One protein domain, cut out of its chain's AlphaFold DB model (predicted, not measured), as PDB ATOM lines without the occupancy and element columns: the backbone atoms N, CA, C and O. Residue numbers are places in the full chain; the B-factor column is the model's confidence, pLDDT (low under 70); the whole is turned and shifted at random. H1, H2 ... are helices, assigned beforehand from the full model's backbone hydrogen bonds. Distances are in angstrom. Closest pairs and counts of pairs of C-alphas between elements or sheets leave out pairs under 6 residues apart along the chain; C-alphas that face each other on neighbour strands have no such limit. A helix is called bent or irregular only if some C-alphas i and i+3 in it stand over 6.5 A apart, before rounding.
ATOM      1  N   ARG A   2     257.912 257.887 201.383       89.69
ATOM      2  CA  ARG A   2     256.652 258.657 201.262       89.69
ATOM      3  C   ARG A   2     256.547 259.876 202.189       89.69
ATOM      4  O   ARG A   2     256.169 260.954 201.749       89.69
ATOM      5  N   THR A   3     256.935 259.736 203.456       93.38
ATOM      6  CA  THR A   3     256.965 260.865 204.405       93.38
ATOM      7  C   THR A   3     257.935 261.960 203.960       93.38
ATOM      8  O   THR A   3     257.587 263.134 203.995       93.38
ATOM      9  N   ASN A   4     259.119 261.582 203.468       95.50
ATOM     10  CA  ASN A   4     260.129 262.522 202.979       95.50
ATOM     11  C   ASN A   4     259.606 263.313 201.772       95.50
ATOM     12  O   ASN A   4     259.758 264.528 201.736       95.50
ATOM     13  N   GLN A   5     258.915 262.655 200.838       96.00
ATOM     14  CA  GLN A   5     258.279 263.293 199.677       96.00
ATOM     15  C   GLN A   5     257.166 264.266 200.087       96.00
ATOM     16  O   GLN A   5     257.067 265.368 199.544       96.00
ATOM     17  N   ILE A   6     256.355 263.905 201.087       97.44
ATOM     18  CA  ILE A   6     255.331 264.803 201.638       97.44
ATOM     19  C   ILE A   6     255.993 266.026 202.290       97.44
ATOM     20  O   ILE A   6     255.641 267.152 201.957       97.44
ATOM     21  N   ILE A   7     256.997 265.845 203.153       97.38
ATOM     22  CA  ILE A   7     257.685 266.969 203.815       97.38
ATOM     23  C   ILE A   7     258.394 267.864 202.784       97.38
ATOM     24  O   ILE A   7     258.289 269.092 202.837       97.38
ATOM     25  N   ALA A   8     259.084 267.266 201.813       97.81
ATOM     26  CA  ALA A   8     259.792 267.993 200.767       97.81
ATOM     27  C   ALA A   8     258.831 268.746 199.831       97.81
ATOM     28  O   ALA A   8     259.096 269.894 199.479       97.81
ATOM     29  N   SER A   9     257.690 268.156 199.460       98.25
ATOM     30  CA  SER A   9     256.670 268.846 198.656       98.25
ATOM     31  C   SER A   9     255.986 269.979 199.426       98.25
ATOM     32  O   SER A   9     255.785 271.057 198.862       98.25
ATOM     33  N   LEU A  10     255.728 269.797 200.726       98.19
ATOM     34  CA  LEU A  10     255.233 270.856 201.607       98.19
ATOM     35  C   LEU A  10     256.208 272.032 201.704       98.19
ATOM     36  O   LEU A  10     255.757 273.171 201.802       98.19
ATOM     37  N   CYS A  11     257.524 271.800 201.594       98.44
ATOM     38  CA  CYS A  11     258.481 272.904 201.499       98.44
ATOM     39  C   CYS A  11     258.159 273.799 200.302       98.44
ATOM     40  O   CYS A  11     258.088 275.010 200.463       98.44
ATOM     41  N   TYR A  12     257.866 273.247 199.128       98.50
ATOM     42  CA  TYR A  12     257.481 274.066 197.978       98.50
ATOM     43  C   TYR A  12     256.097 274.717 198.145       98.50
ATOM     44  O   TYR A  12     255.945 275.909 197.876       98.50
ATOM     45  N   PHE A  13     255.097 273.973 198.634       98.50
ATOM     46  CA  PHE A  13     253.733 274.492 198.831       98.50
ATOM     47  C   PHE A  13     253.604 275.503 199.968       98.50
ATOM     48  O   PHE A  13     252.616 276.231 200.031       98.50
ATOM     49  N   SER A  14     254.600 275.606 200.841       98.19
ATOM     50  CA  SER A  14     254.572 276.575 201.932       98.19
ATOM     51  C   SER A  14     254.451 278.027 201.482       98.19
ATOM     52  O   SER A  14     253.985 278.837 202.278       98.19
ATOM     53  N   ILE A  15     254.699 278.341 200.201       97.06
ATOM     54  CA  ILE A  15     254.379 279.650 199.614       97.06
ATOM     55  C   ILE A  15     252.931 280.106 199.878       97.06
ATOM     56  O   ILE A  15     252.679 281.304 199.935       97.06
ATOM     57  N   PHE A  16     251.995 279.173 200.092       97.00
ATOM     58  CA  PHE A  16     250.586 279.471 200.363       97.00
ATOM     59  C   PHE A  16     250.244 279.754 201.833       97.00
ATOM     60  O   PHE A  16     249.184 280.315 202.088       97.00
ATOM     61  N   PHE A  17     251.074 279.338 202.797       95.75
ATOM     62  CA  PHE A  17     250.689 279.381 204.219       95.75
ATOM     63  C   PHE A  17     251.782 279.854 205.185       95.75
ATOM     64  O   PHE A  17     251.463 280.466 206.197       95.75
ATOM     65  N   ALA A  18     253.060 279.594 204.903       95.75
ATOM     66  CA  ALA A  18     254.175 279.955 205.789       95.75
ATOM     67  C   ALA A  18     255.349 280.621 205.055       95.75
ATOM     68  O   ALA A  18     256.324 281.029 205.686       95.75
ATOM     69  N   THR A  19     255.270 280.758 203.729       93.44
ATOM     70  CA  THR A  19     256.366 281.191 202.851       93.44
ATOM     71  C   THR A  19     257.678 280.481 203.213       93.44
ATOM     72  O   THR A  19     257.677 279.274 203.437       93.44
ATOM     73  N   PHE A  20     258.788 281.209 203.338       95.25
ATOM     74  CA  PHE A  20     260.107 280.629 203.579       95.25
ATOM     75  C   PHE A  20     260.299 280.052 204.998       95.25
ATOM     76  O   PHE A  20     261.263 279.316 205.213       95.25
ATOM     77  N   LEU A  21     259.404 280.336 205.959       97.00
ATOM     78  CA  LEU A  21     259.549 279.896 207.357       97.00
ATOM     79  C   LEU A  21     259.458 278.376 207.511       97.00
ATOM     80  O   LEU A  21     260.232 277.780 208.259       97.00
ATOM     81  N   PHE A  22     258.535 277.732 206.796       98.00
ATOM     82  CA  PHE A  22     258.392 276.278 206.870       98.00
ATOM     83  C   PHE A  22     259.606 275.542 206.262       98.00
ATOM     84  O   PHE A  22     260.172 274.687 206.943       98.00
ATOM     85  N   PRO A  23     260.094 275.890 205.052       97.88
ATOM     86  CA  PRO A  23     261.333 275.343 204.501       97.88
ATOM     87  C   PRO A  23     262.546 275.586 205.401       97.88
ATOM     88  O   PRO A  23     263.390 274.703 205.532       97.88
ATOM     89  N   LEU A  24     262.624 276.751 206.050       98.31
ATOM     90  CA  LEU A  24     263.683 277.065 207.008       98.31
ATOM     91  C   LEU A  24     263.668 276.092 208.193       98.31
ATOM     92  O   LEU A  24     264.699 275.504 208.515       98.31
ATOM     93  N   ALA A  25     262.499 275.876 208.805       98.31
ATOM     94  CA  ALA A  25     262.349 274.924 209.902       98.31
ATOM     95  C   ALA A  25     262.739 273.501 209.466       98.31
ATOM     96  O   ALA A  25     263.545 272.849 210.125       98.31
ATOM     97  N   VAL A  26     262.242 273.043 208.312       98.19
ATOM     98  CA  VAL A  26     262.570 271.715 207.769       98.19
ATOM     99  C   VAL A  26     264.071 271.566 207.501       98.19
ATOM    100  O   VAL A  26     264.640 270.527 207.822       98.19
ATOM    101  N   TYR A  27     264.731 272.593 206.957       98.12
ATOM    102  CA  TYR A  27     266.163 272.557 206.644       98.12
ATOM    103  C   TYR A  27     267.057 272.314 207.873       98.12
ATOM    104  O   TYR A  27     268.125 271.704 207.733       98.12
ATOM    105  N   PHE A  28     266.632 272.797 209.046       98.06
ATOM    106  CA  PHE A  28     267.360 272.650 210.309       98.06
ATOM    107  C   PHE A  28     266.918 271.448 211.150       98.06
ATOM    108  O   PHE A  28     267.745 270.915 211.880       98.06
ATOM    109  N   ILE A  29     265.650 271.036 211.068       97.56
ATOM    110  CA  ILE A  29     265.093 269.967 211.913       97.56
ATOM    111  C   ILE A  29     265.272 268.580 211.285       97.56
ATOM    112  O   ILE A  29     265.462 267.604 212.004       97.56
ATOM    113  N   VAL A  30     265.164 268.457 209.960       96.56
ATOM    114  CA  VAL A  30     265.187 267.152 209.286       96.56
ATOM    115  C   VAL A  30     266.617 266.780 208.911       96.56
ATOM    116  O   VAL A  30     267.266 267.535 208.200       96.56
ATOM    117  N   ASP A  31     267.083 265.594 209.311       95.94
ATOM    118  CA  ASP A  31     268.439 265.111 208.997       95.94
ATOM    119  C   ASP A  31     268.587 264.551 207.572       95.94
ATOM    120  O   ASP A  31     269.690 264.511 207.019       95.94
ATOM    121  N   ASP A  32     267.479 264.144 206.949       96.94
ATOM    122  CA  ASP A  32     267.478 263.557 205.611       96.94
ATOM    123  C   ASP A  32     268.020 264.536 204.555       96.94
ATOM    124  O   ASP A  32     267.498 265.635 204.338       96.94
ATOM    125  N   ARG A  33     269.090 264.118 203.872       95.88
ATOM    126  CA  ARG A  33     269.829 264.964 202.928       95.88
ATOM    127  C   ARG A  33     268.986 265.393 201.725       95.88
ATOM    128  O   ARG A  33     269.176 266.507 201.233       95.88
ATOM    129  N   GLU A  34     268.085 264.538 201.248       95.38
ATOM    130  CA  GLU A  34     267.218 264.831 200.104       95.38
ATOM    131  C   GLU A  34     266.160 265.872 200.492       95.38
ATOM    132  O   GLU A  34     266.011 266.896 199.815       95.38
ATOM    133  N   VAL A  35     265.508 265.680 201.645       97.62
ATOM    134  CA  VAL A  35     264.515 266.627 202.178       97.62
ATOM    135  C   VAL A  35     265.143 267.996 202.436       97.62
ATOM    136  O   VAL A  35     264.593 269.011 202.004       97.62
ATOM    137  N   ARG A  36     266.332 268.050 203.057       97.81
ATOM    138  CA  ARG A  36     267.065 269.312 203.266       97.81
ATOM    139  C   ARG A  36     267.429 269.997 201.951       97.81
ATOM    140  O   ARG A  36     267.393 271.226 201.870       97.81
ATOM    141  N   GLY A  37     267.767 269.225 200.917       97.94
ATOM    142  CA  GLY A  37     268.018 269.747 199.573       97.94
ATOM    143  C   GLY A  37     266.800 270.485 199.012       97.94
ATOM    144  O   GLY A  37     266.917 271.635 198.580       97.94
ATOM    145  N   HIS A  38     265.622 269.867 199.088       98.19
ATOM    146  CA  HIS A  38     264.364 270.483 198.661       98.19
ATOM    147  C   HIS A  38     263.965 271.686 199.515       98.19
ATOM    148  O   HIS A  38     263.579 272.716 198.960       98.19
ATOM    149  N   ALA A  39     264.126 271.591 200.836       98.31
ATOM    150  CA  ALA A  39     263.865 272.685 201.763       98.31
ATOM    151  C   ALA A  39     264.708 273.925 201.426       98.31
ATOM    152  O   ALA A  39     264.170 275.019 201.275       98.31
ATOM    153  N   LYS A  40     266.014 273.750 201.179       98.19
ATOM    154  CA  LYS A  40     266.901 274.849 200.767       98.19
ATOM    155  C   LYS A  40     266.453 275.492 199.453       98.19
ATOM    156  O   LYS A  40     266.437 276.715 199.348       98.19
ATOM    157  N   ILE A  41     266.100 274.686 198.448       98.00
ATOM    158  CA  ILE A  41     265.669 275.199 197.138       98.00
ATOM    159  C   ILE A  41     264.352 275.971 197.269       98.00
ATOM    160  O   ILE A  41     264.265 277.081 196.754       98.00
ATOM    161  N   ALA A  42     263.352 275.406 197.950       97.94
ATOM    162  CA  ALA A  42     262.065 276.064 198.168       97.94
ATOM    163  C   ALA A  42     262.225 277.383 198.939       97.94
ATOM    164  O   ALA A  42     261.652 278.398 198.558       97.94
ATOM    165  N   MET A  43     263.080 277.398 199.966       97.56
ATOM    166  CA  MET A  43     263.402 278.615 200.707       97.56
ATOM    167  C   MET A  43     263.964 279.697 199.776       97.56
ATOM    168  O   MET A  43     263.439 280.805 199.729       97.56
ATOM    169  N   LEU A  44     264.987 279.370 198.976       97.25
ATOM    170  CA  LEU A  44     265.601 280.331 198.055       97.25
ATOM    171  C   LEU A  44     264.600 280.889 197.038       97.25
ATOM    172  O   LEU A  44     264.632 282.085 196.765       97.25
ATOM    173  N   THR A  45     263.700 280.063 196.496       97.25
ATOM    174  CA  THR A  45     262.705 280.545 195.528       97.25
ATOM    175  C   THR A  45     261.636 281.429 196.165       97.25
ATOM    176  O   THR A  45     261.184 282.366 195.511       97.25
ATOM    177  N   HIS A  46     261.260 281.198 197.428       96.00
ATOM    178  CA  HIS A  46     260.347 282.091 198.162       96.00
ATOM    179  C   HIS A  46     260.976 283.440 198.501       96.00
ATOM    180  O   HIS A  46     260.257 284.427 198.615       96.00
ATOM    181  N   LEU A  47     262.302 283.502 198.639       96.00
ATOM    182  CA  LEU A  47     263.014 284.756 198.888       96.00
ATOM    183  C   LEU A  47     263.237 285.606 197.625       96.00
ATOM    184  O   LEU A  47     263.571 286.781 197.755       96.00
ATOM    185  N   ILE A  48     263.037 285.074 196.411       95.44
ATOM    186  CA  ILE A  48     263.250 285.840 195.167       95.44
ATOM    187  C   ILE A  48     262.439 287.150 195.156       95.44
ATOM    188  O   ILE A  48     263.051 288.203 194.967       95.44
ATOM    189  N   PRO A  49     261.112 287.153 195.409       94.25
ATOM    190  CA  PRO A  49     260.341 288.395 195.420       94.25
ATOM    191  C   PRO A  49     260.772 289.326 196.557       94.25
ATOM    192  O   PRO A  49     260.770 290.539 196.383       94.25
ATOM    193  N   PHE A  50     261.208 288.770 197.693       93.19
ATOM    194  CA  PHE A  50     261.695 289.544 198.833       93.19
ATOM    195  C   PHE A  50     262.964 290.340 198.491       93.19
ATOM    196  O   PHE A  50     263.042 291.524 198.802       93.19
ATOM    197  N   PHE A  51     263.926 289.739 197.783       94.00
ATOM    198  CA  PHE A  51     265.140 290.443 197.347       94.00
ATOM    199  C   PHE A  51     264.889 291.495 196.256       94.00
ATOM    200  O   PHE A  51     265.693 292.412 196.097       94.00
ATOM    201  N   LEU A  52     263.772 291.405 195.530       94.81
ATOM    202  CA  LEU A  52     263.348 292.436 194.580       94.81
ATOM    203  C   LEU A  52     262.773 293.684 195.270       94.81
ATOM    204  O   LEU A  52     262.842 294.771 194.696       94.81
ATOM    205  N   VAL A  53     262.250 293.567 196.496       95.19
ATOM    206  CA  VAL A  53     261.627 294.697 197.208       95.19
ATOM    207  C   VAL A  53     262.605 295.857 197.444       95.19
ATOM    208  O   VAL A  53     262.254 296.975 197.069       95.19
ATOM    209  N   PRO A  54     263.829 295.663 197.980       95.81
ATOM    210  CA  PRO A  54     264.780 296.762 198.157       95.81
ATOM    211  C   PRO A  54     265.109 297.489 196.853       95.81
ATOM    212  O   PRO A  54     265.200 298.713 196.850       95.81
ATOM    213  N   ILE A  55     265.236 296.752 195.745       94.19
ATOM    214  CA  ILE A  55     265.515 297.327 194.421       94.19
ATOM    215  C   ILE A  55     264.371 298.259 194.019       94.19
ATOM    216  O   ILE A  55     264.613 299.413 193.677       94.19
ATOM    217  N   VAL A  56     263.127 297.789 194.143       94.69
ATOM    218  CA  VAL A  56     261.932 298.592 193.860       94.69
ATOM    219  C   VAL A  56     261.845 299.823 194.763       94.69
ATOM    220  O   VAL A  56     261.608 300.923 194.270       94.69
ATOM    221  N   VAL A  57     262.073 299.666 196.068       95.31
ATOM    222  CA  VAL A  57     262.027 300.776 197.031       95.31
ATOM    223  C   VAL A  57     263.081 301.832 196.696       95.31
ATOM    224  O   VAL A  57     262.753 303.015 196.631       95.31
ATOM    225  N   ILE A  58     264.321 301.421 196.417       96.00
ATOM    226  CA  ILE A  58     265.398 302.336 196.019       96.00
ATOM    227  C   ILE A  58     265.039 303.057 194.714       96.00
ATOM    228  O   ILE A  58     265.205 304.273 194.633       96.00
ATOM    229  N   SER A  59     264.509 302.345 193.711       93.75
ATOM    230  CA  SER A  59     264.082 302.958 192.447       93.75
ATOM    231  C   SER A  59     262.996 304.017 192.647       93.75
ATOM    232  O   SER A  59     263.056 305.068 192.013       93.75
ATOM    233  N   LEU A  60     262.038 303.776 193.546       95.12
ATOM    234  CA  LEU A  60     260.962 304.724 193.842       95.12
ATOM    235  C   LEU A  60     261.441 305.945 194.625       95.12
ATOM    236  O   LEU A  60     260.975 307.049 194.362       95.12
ATOM    237  N   ILE A  61     262.385 305.767 195.553       96.38
ATOM    238  CA  ILE A  61     263.010 306.883 196.277       96.38
ATOM    239  C   ILE A  61     263.837 307.744 195.314       96.38
ATOM    240  O   ILE A  61     263.774 308.968 195.375       96.38
ATOM    241  N   ALA A  62     264.594 307.113 194.411       95.88
ATOM    242  CA  ALA A  62     265.431 307.814 193.440       95.88
ATOM    243  C   ALA A  62     264.612 308.535 192.353       95.88
ATOM    244  O   ALA A  62     265.031 309.584 191.866       95.88
ATOM    245  N   ASN A  63     263.461 307.980 191.955       95.19
ATOM    246  CA  ASN A  63     262.578 308.568 190.950       95.19
ATOM    247  C   ASN A  63     261.097 308.282 191.278       95.19
ATOM    248  O   ASN A  63     260.542 307.278 190.820       95.19
ATOM    249  N   PRO A  64     260.429 309.172 192.035       93.00
ATOM    250  CA  PRO A  64     259.057 308.969 192.502       93.00
ATOM    251  C   PRO A  64     258.014 309.318 191.425       93.00
ATOM    252  O   PRO A  64     257.068 310.067 191.670       93.00
ATOM    253  N   SER A  65     258.175 308.800 190.206       96.44
ATOM    254  CA  SER A  65     257.193 308.967 189.130       96.44
ATOM    255  C   SER A  65     256.186 307.815 189.094       96.44
ATOM    256  O   SER A  65     256.517 306.658 189.366       96.44
ATOM    257  N   MET A  66     254.946 308.111 188.684       94.81
ATOM    258  CA  MET A  66     253.906 307.085 188.517       94.81
ATOM    259  C   MET A  66     254.319 305.985 187.529       94.81
ATOM    260  O   MET A  66     253.994 304.820 187.742       94.81
ATOM    261  N   GLY A  67     255.069 306.332 186.475       96.00
ATOM    262  CA  GLY A  67     255.574 305.360 185.504       96.00
ATOM    263  C   GLY A  67     256.545 304.353 186.126       96.00
ATOM    264  O   GLY A  67     256.390 303.149 185.926       96.00
ATOM    265  N   VAL A  68     257.498 304.825 186.938       94.44
ATOM    266  CA  VAL A  68     258.450 303.955 187.653       94.44
ATOM    267  C   VAL A  68     257.722 303.068 188.664       94.44
ATOM    268  O   VAL A  68     257.980 301.866 188.706       94.44
ATOM    269  N   ALA A  69     256.761 303.620 189.411       95.00
ATOM    270  CA  ALA A  69     255.925 302.850 190.335       95.00
ATOM    271  C   ALA A  69     255.168 301.720 189.632       95.00
ATOM    272  O   ALA A  69     255.187 300.579 190.094       95.00
ATOM    273  N   PHE A  70     254.553 302.014 188.486       96.75
ATOM    274  CA  PHE A  70     253.796 301.029 187.724       96.75
ATOM    275  C   PHE A  70     254.681 299.883 187.215       96.75
ATOM    276  O   PHE A  70     254.351 298.711 187.400       96.75
ATOM    277  N   ILE A  71     255.845 300.212 186.643       95.88
ATOM    278  CA  ILE A  71     256.819 299.217 186.170       95.88
ATOM    279  C   ILE A  71     257.311 298.346 187.330       95.88
ATOM    280  O   ILE A  71     257.363 297.122 187.203       95.88
ATOM    281  N   ALA A  72     257.634 298.959 188.469       95.12
ATOM    282  CA  ALA A  72     258.143 298.252 189.635       95.12
ATOM    283  C   ALA A  72     257.121 297.258 190.215       95.12
ATOM    284  O   ALA A  72     257.471 296.118 190.533       95.12
ATOM    285  N   VAL A  73     255.845 297.657 190.292       94.75
ATOM    286  CA  VAL A  73     254.749 296.780 190.731       94.75
ATOM    287  C   VAL A  73     254.554 295.612 189.763       94.75
ATOM    288  O   VAL A  73     254.440 294.470 190.211       94.75
ATOM    289  N   ILE A  74     254.570 295.860 188.449       96.94
ATOM    290  CA  ILE A  74     254.470 294.792 187.441       96.94
ATOM    291  C   ILE A  74     255.635 293.808 187.578       96.94
ATOM    292  O   ILE A  74     255.416 292.596 187.563       96.94
ATOM    293  N   MET A  75     256.862 294.301 187.765       95.62
ATOM    294  CA  MET A  75     258.035 293.449 187.970       95.62
ATOM    295  C   MET A  75     257.877 292.537 189.191       95.62
ATOM    296  O   MET A  75     258.094 291.329 189.090       95.62
ATOM    297  N   LEU A  76     257.461 293.097 190.333       96.44
ATOM    298  CA  LEU A  76     257.221 292.330 191.559       96.44
ATOM    299  C   LEU A  76     256.111 291.294 191.376       96.44
ATOM    300  O   LEU A  76     256.253 290.159 191.835       96.44
ATOM    301  N   MET A  77     255.030 291.663 190.688       97.25
ATOM    302  CA  MET A  77     253.914 290.763 190.406       97.25
ATOM    303  C   MET A  77     254.361 289.585 189.536       97.25
ATOM    304  O   MET A  77     254.087 288.436 189.880       97.25
ATOM    305  N   LEU A  78     255.099 289.848 188.453       97.81
ATOM    306  CA  LEU A  78     255.608 288.809 187.557       97.81
ATOM    307  C   LEU A  78     256.602 287.882 188.262       97.81
ATOM    308  O   LEU A  78     256.499 286.664 188.123       97.81
ATOM    309  N   ALA A  79     257.525 288.430 189.056       96.56
ATOM    310  CA  ALA A  79     258.468 287.627 189.829       96.56
ATOM    311  C   ALA A  79     257.747 286.748 190.864       96.56
ATOM    312  O   ALA A  79     258.001 285.546 190.946       96.56
ATOM    313  N   SER A  80     256.791 287.319 191.602       96.25
ATOM    314  CA  SER A  80     255.970 286.574 192.563       96.25
ATOM    315  C   SER A  80     255.184 285.462 191.869       96.25
ATOM    316  O   SER A  80     255.215 284.317 192.311       96.25
ATOM    317  N   PHE A  81     254.567 285.751 190.723       98.00
ATOM    318  CA  PHE A  81     253.814 284.758 189.963       98.00
ATOM    319  C   PHE A  81     254.710 283.642 189.405       98.00
ATOM    320  O   PHE A  81     254.387 282.462 189.537       98.00
ATOM    321  N   ALA A  82     255.879 283.979 188.858       98.00
ATOM    322  CA  ALA A  82     256.847 282.993 188.388       98.00
ATOM    323  C   ALA A  82     257.319 282.070 189.526       98.00
ATOM    324  O   ALA A  82     257.371 280.848 189.358       98.00
ATOM    325  N   THR A  83     257.610 282.633 190.705       97.38
ATOM    326  CA  THR A  83     258.016 281.845 191.880       97.38
ATOM    327  C   THR A  83     256.884 280.959 192.391       97.38
ATOM    328  O   THR A  83     257.136 279.805 192.745       97.38
ATOM    329  N   LEU A  84     255.640 281.440 192.355       98.12
ATOM    330  CA  LEU A  84     254.450 280.665 192.691       98.12
ATOM    331  C   LEU A  84     254.311 279.437 191.790       98.12
ATOM    332  O   LEU A  84     254.275 278.312 192.289       98.12
ATOM    333  N   ILE A  85     254.314 279.634 190.469       98.44
ATOM    334  CA  ILE A  85     254.186 278.537 189.503       98.44
ATOM    335  C   ILE A  85     255.337 277.536 189.645       98.44
ATOM    336  O   ILE A  85     255.097 276.328 189.691       98.44
ATOM    337  N   TRP A  86     256.580 278.014 189.774       98.50
ATOM    338  CA  TRP A  86     257.739 277.138 189.961       98.50
ATOM    339  C   TRP A  86     257.588 276.242 191.193       98.50
ATOM    340  O   TRP A  86     257.810 275.030 191.110       98.50
ATOM    341  N   ASN A  87     257.190 276.826 192.326       98.38
ATOM    342  CA  ASN A  87     257.008 276.092 193.571       98.38
ATOM    343  C   ASN A  87     255.855 275.088 193.477       98.38
ATOM    344  O   ASN A  87     256.037 273.936 193.856       98.38
ATOM    345  N   ILE A  88     254.718 275.453 192.883       98.50
ATOM    346  CA  ILE A  88     253.609 274.509 192.666       98.50
ATOM    347  C   ILE A  88     254.077 273.311 191.828       98.50
ATOM    348  O   ILE A  88     253.918 272.159 192.235       98.50
ATOM    349  N   VAL A  89     254.698 273.571 190.674       98.62
ATOM    350  CA  VAL A  89     255.133 272.516 189.747       98.62
ATOM    351  C   VAL A  89     256.177 271.607 190.396       98.62
ATOM    352  O   VAL A  89     256.103 270.385 190.256       98.62
ATOM    353  N   LYS A  90     257.157 272.174 191.111       98.25
ATOM    354  CA  LYS A  90     258.168 271.383 191.825       98.25
ATOM    355  C   LYS A  90     257.568 270.595 192.987       98.25
ATOM    356  O   LYS A  90     257.899 269.420 193.110       98.25
ATOM    357  N   GLY A  91     256.661 271.188 193.761       98.00
ATOM    358  CA  GLY A  91     255.956 270.508 194.847       98.00
ATOM    359  C   GLY A  91     255.210 269.269 194.358       98.00
ATOM    360  O   GLY A  91     255.405 268.187 194.903       98.00
ATOM    361  N   ILE A  92     254.453 269.385 193.260       98.25
ATOM    362  CA  ILE A  92     253.736 268.250 192.651       98.25
ATOM    363  C   ILE A  92     254.709 267.167 192.165       98.25
ATOM    364  O   ILE A  92     254.482 265.982 192.402       98.25
ATOM    365  N   LYS A  93     255.804 267.558 191.496       97.81
ATOM    366  CA  LYS A  93     256.814 266.605 191.002       97.81
ATOM    367  C   LYS A  93     257.461 265.813 192.139       97.81
ATOM    368  O   LYS A  93     257.642 264.613 191.990       97.81
ATOM    369  N   VAL A  94     257.775 266.474 193.252       97.12
ATOM    370  CA  VAL A  94     258.379 265.841 194.436       97.12
ATOM    371  C   VAL A  94     257.376 264.962 195.182       97.12
ATOM    372  O   VAL A  94     257.752 263.904 195.662       97.12
ATOM    373  N   LEU A  95     256.101 265.358 195.242       96.88
ATOM    374  CA  LEU A  95     255.053 264.555 195.879       96.88
ATOM    375  C   LEU A  95     254.757 263.251 195.118       96.88
ATOM    376  O   LEU A  95     254.346 262.270 195.731       96.88
ATOM    377  N   LYS A  96     254.907 263.268 193.786       94.50
ATOM    378  CA  LYS A  96     254.656 262.112 192.913       94.50
ATOM    379  C   LYS A  96     255.853 261.159 192.798       94.50
ATOM    380  O   LYS A  96     255.636 259.998 192.452       94.50
ATOM    381  N   ALA A  97     257.077 261.671 192.968       84.25
ATOM    382  CA  ALA A  97     258.300 260.862 192.966       84.25
ATOM    383  C   ALA A  97     258.200 259.722 193.987       84.25
ATOM    384  O   ALA A  97     258.965 258.744 193.869       84.25
TER     385      ALA A  97
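This is residues 2 to 97 of the 97 residues of an uncharacterized protein of Bacillus sp. HMF5848 (UniProt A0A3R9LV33). A long helical hairpin makes a rod: the bent helix H3, which runs nearly straight through its arms H3a and H3b, folds back into the long H4. At one end the short H1 packs on both H3a and H4, the three lying side by side as a bundle, and H2 packs on H1 and H3a on the side away from H4; at the other end H3b and H4 run on as a two-helix arm, of which residues 61 to 67 stick out. The printed part has 96 residues, with four named helices in the order H1, H2, H3, H4 and no named strand; the class is all helix. The whole is loose, with a radius of gyration of the C-alphas of 15.9 A and spans of 52 by 23 by 18 A.

H4, residues 66 to 96, is the longest helix. H3, residues 33 to 62, was assigned as one helix by its hydrogen bonds but is bent, with C-alphas 46 and 49 lying 6.9 A apart; its arms H3a, residues 33 to 46, and H3b, residues 49 to 62, stand at a shallow tilt of 24 degrees. H3b and H4 form a hairpin and touch, opposite ways at a shallow tilt of 5 degrees, with the C-alphas of Pro 49 and Ser 80 closest at 5.5 A. H3a touches H4 with residues 42 to 46 alone, closest at the C-alphas of Thr 45 and Thr 83, 6.1 A. H1, residues 2 to 16, touches residues 84 to 96 of H4 alone, opposite ways at 14 degrees, a shallow tilt; the closest C-alphas are those of Ser 9 and Gly 91, 4.2 A. H1 touches H3a, the same way at a shallow tilt of 9 degrees, closest at the C-alphas of Tyr 12 and Ala 42, 5.0 A. H2, residues 21 to 29, forms hairpins with H1 and with H3a; its Pro 23 has its C-alpha 4.8 A from that of Cys 11 and 4.6 A from that of Ala 39, the closest pairs. H2 is apart from H4 and H3b, and H1 is apart from H3b. Every O i to N i+4 pair is within hydrogen-bond range in H2, H3a and H4, against 8 of 11 in H1 and 8 of 10 in H3b.

H4 measures 45.2 A from C-alpha 66 at (253.906, 307.085, 188.517) to C-alpha 96 at (254.656, 262.112, 192.913). H3a measures 20.1 A and H3b 20.2 A. H1 begins at C-alpha 2, (256.652, 258.657, 201.262), and measures 21.7 A; it is only just irregular, with C-alphas 12 and 15 lying 6.6 A apart. H2 measures 12.3 A.

The two C-alphas farthest apart are those of Arg 2 and Ser 65, 51.8 A. The printed part has no cut, and its three links are tight. Its mean pLDDT is 96.4, and no printed residue is under 70.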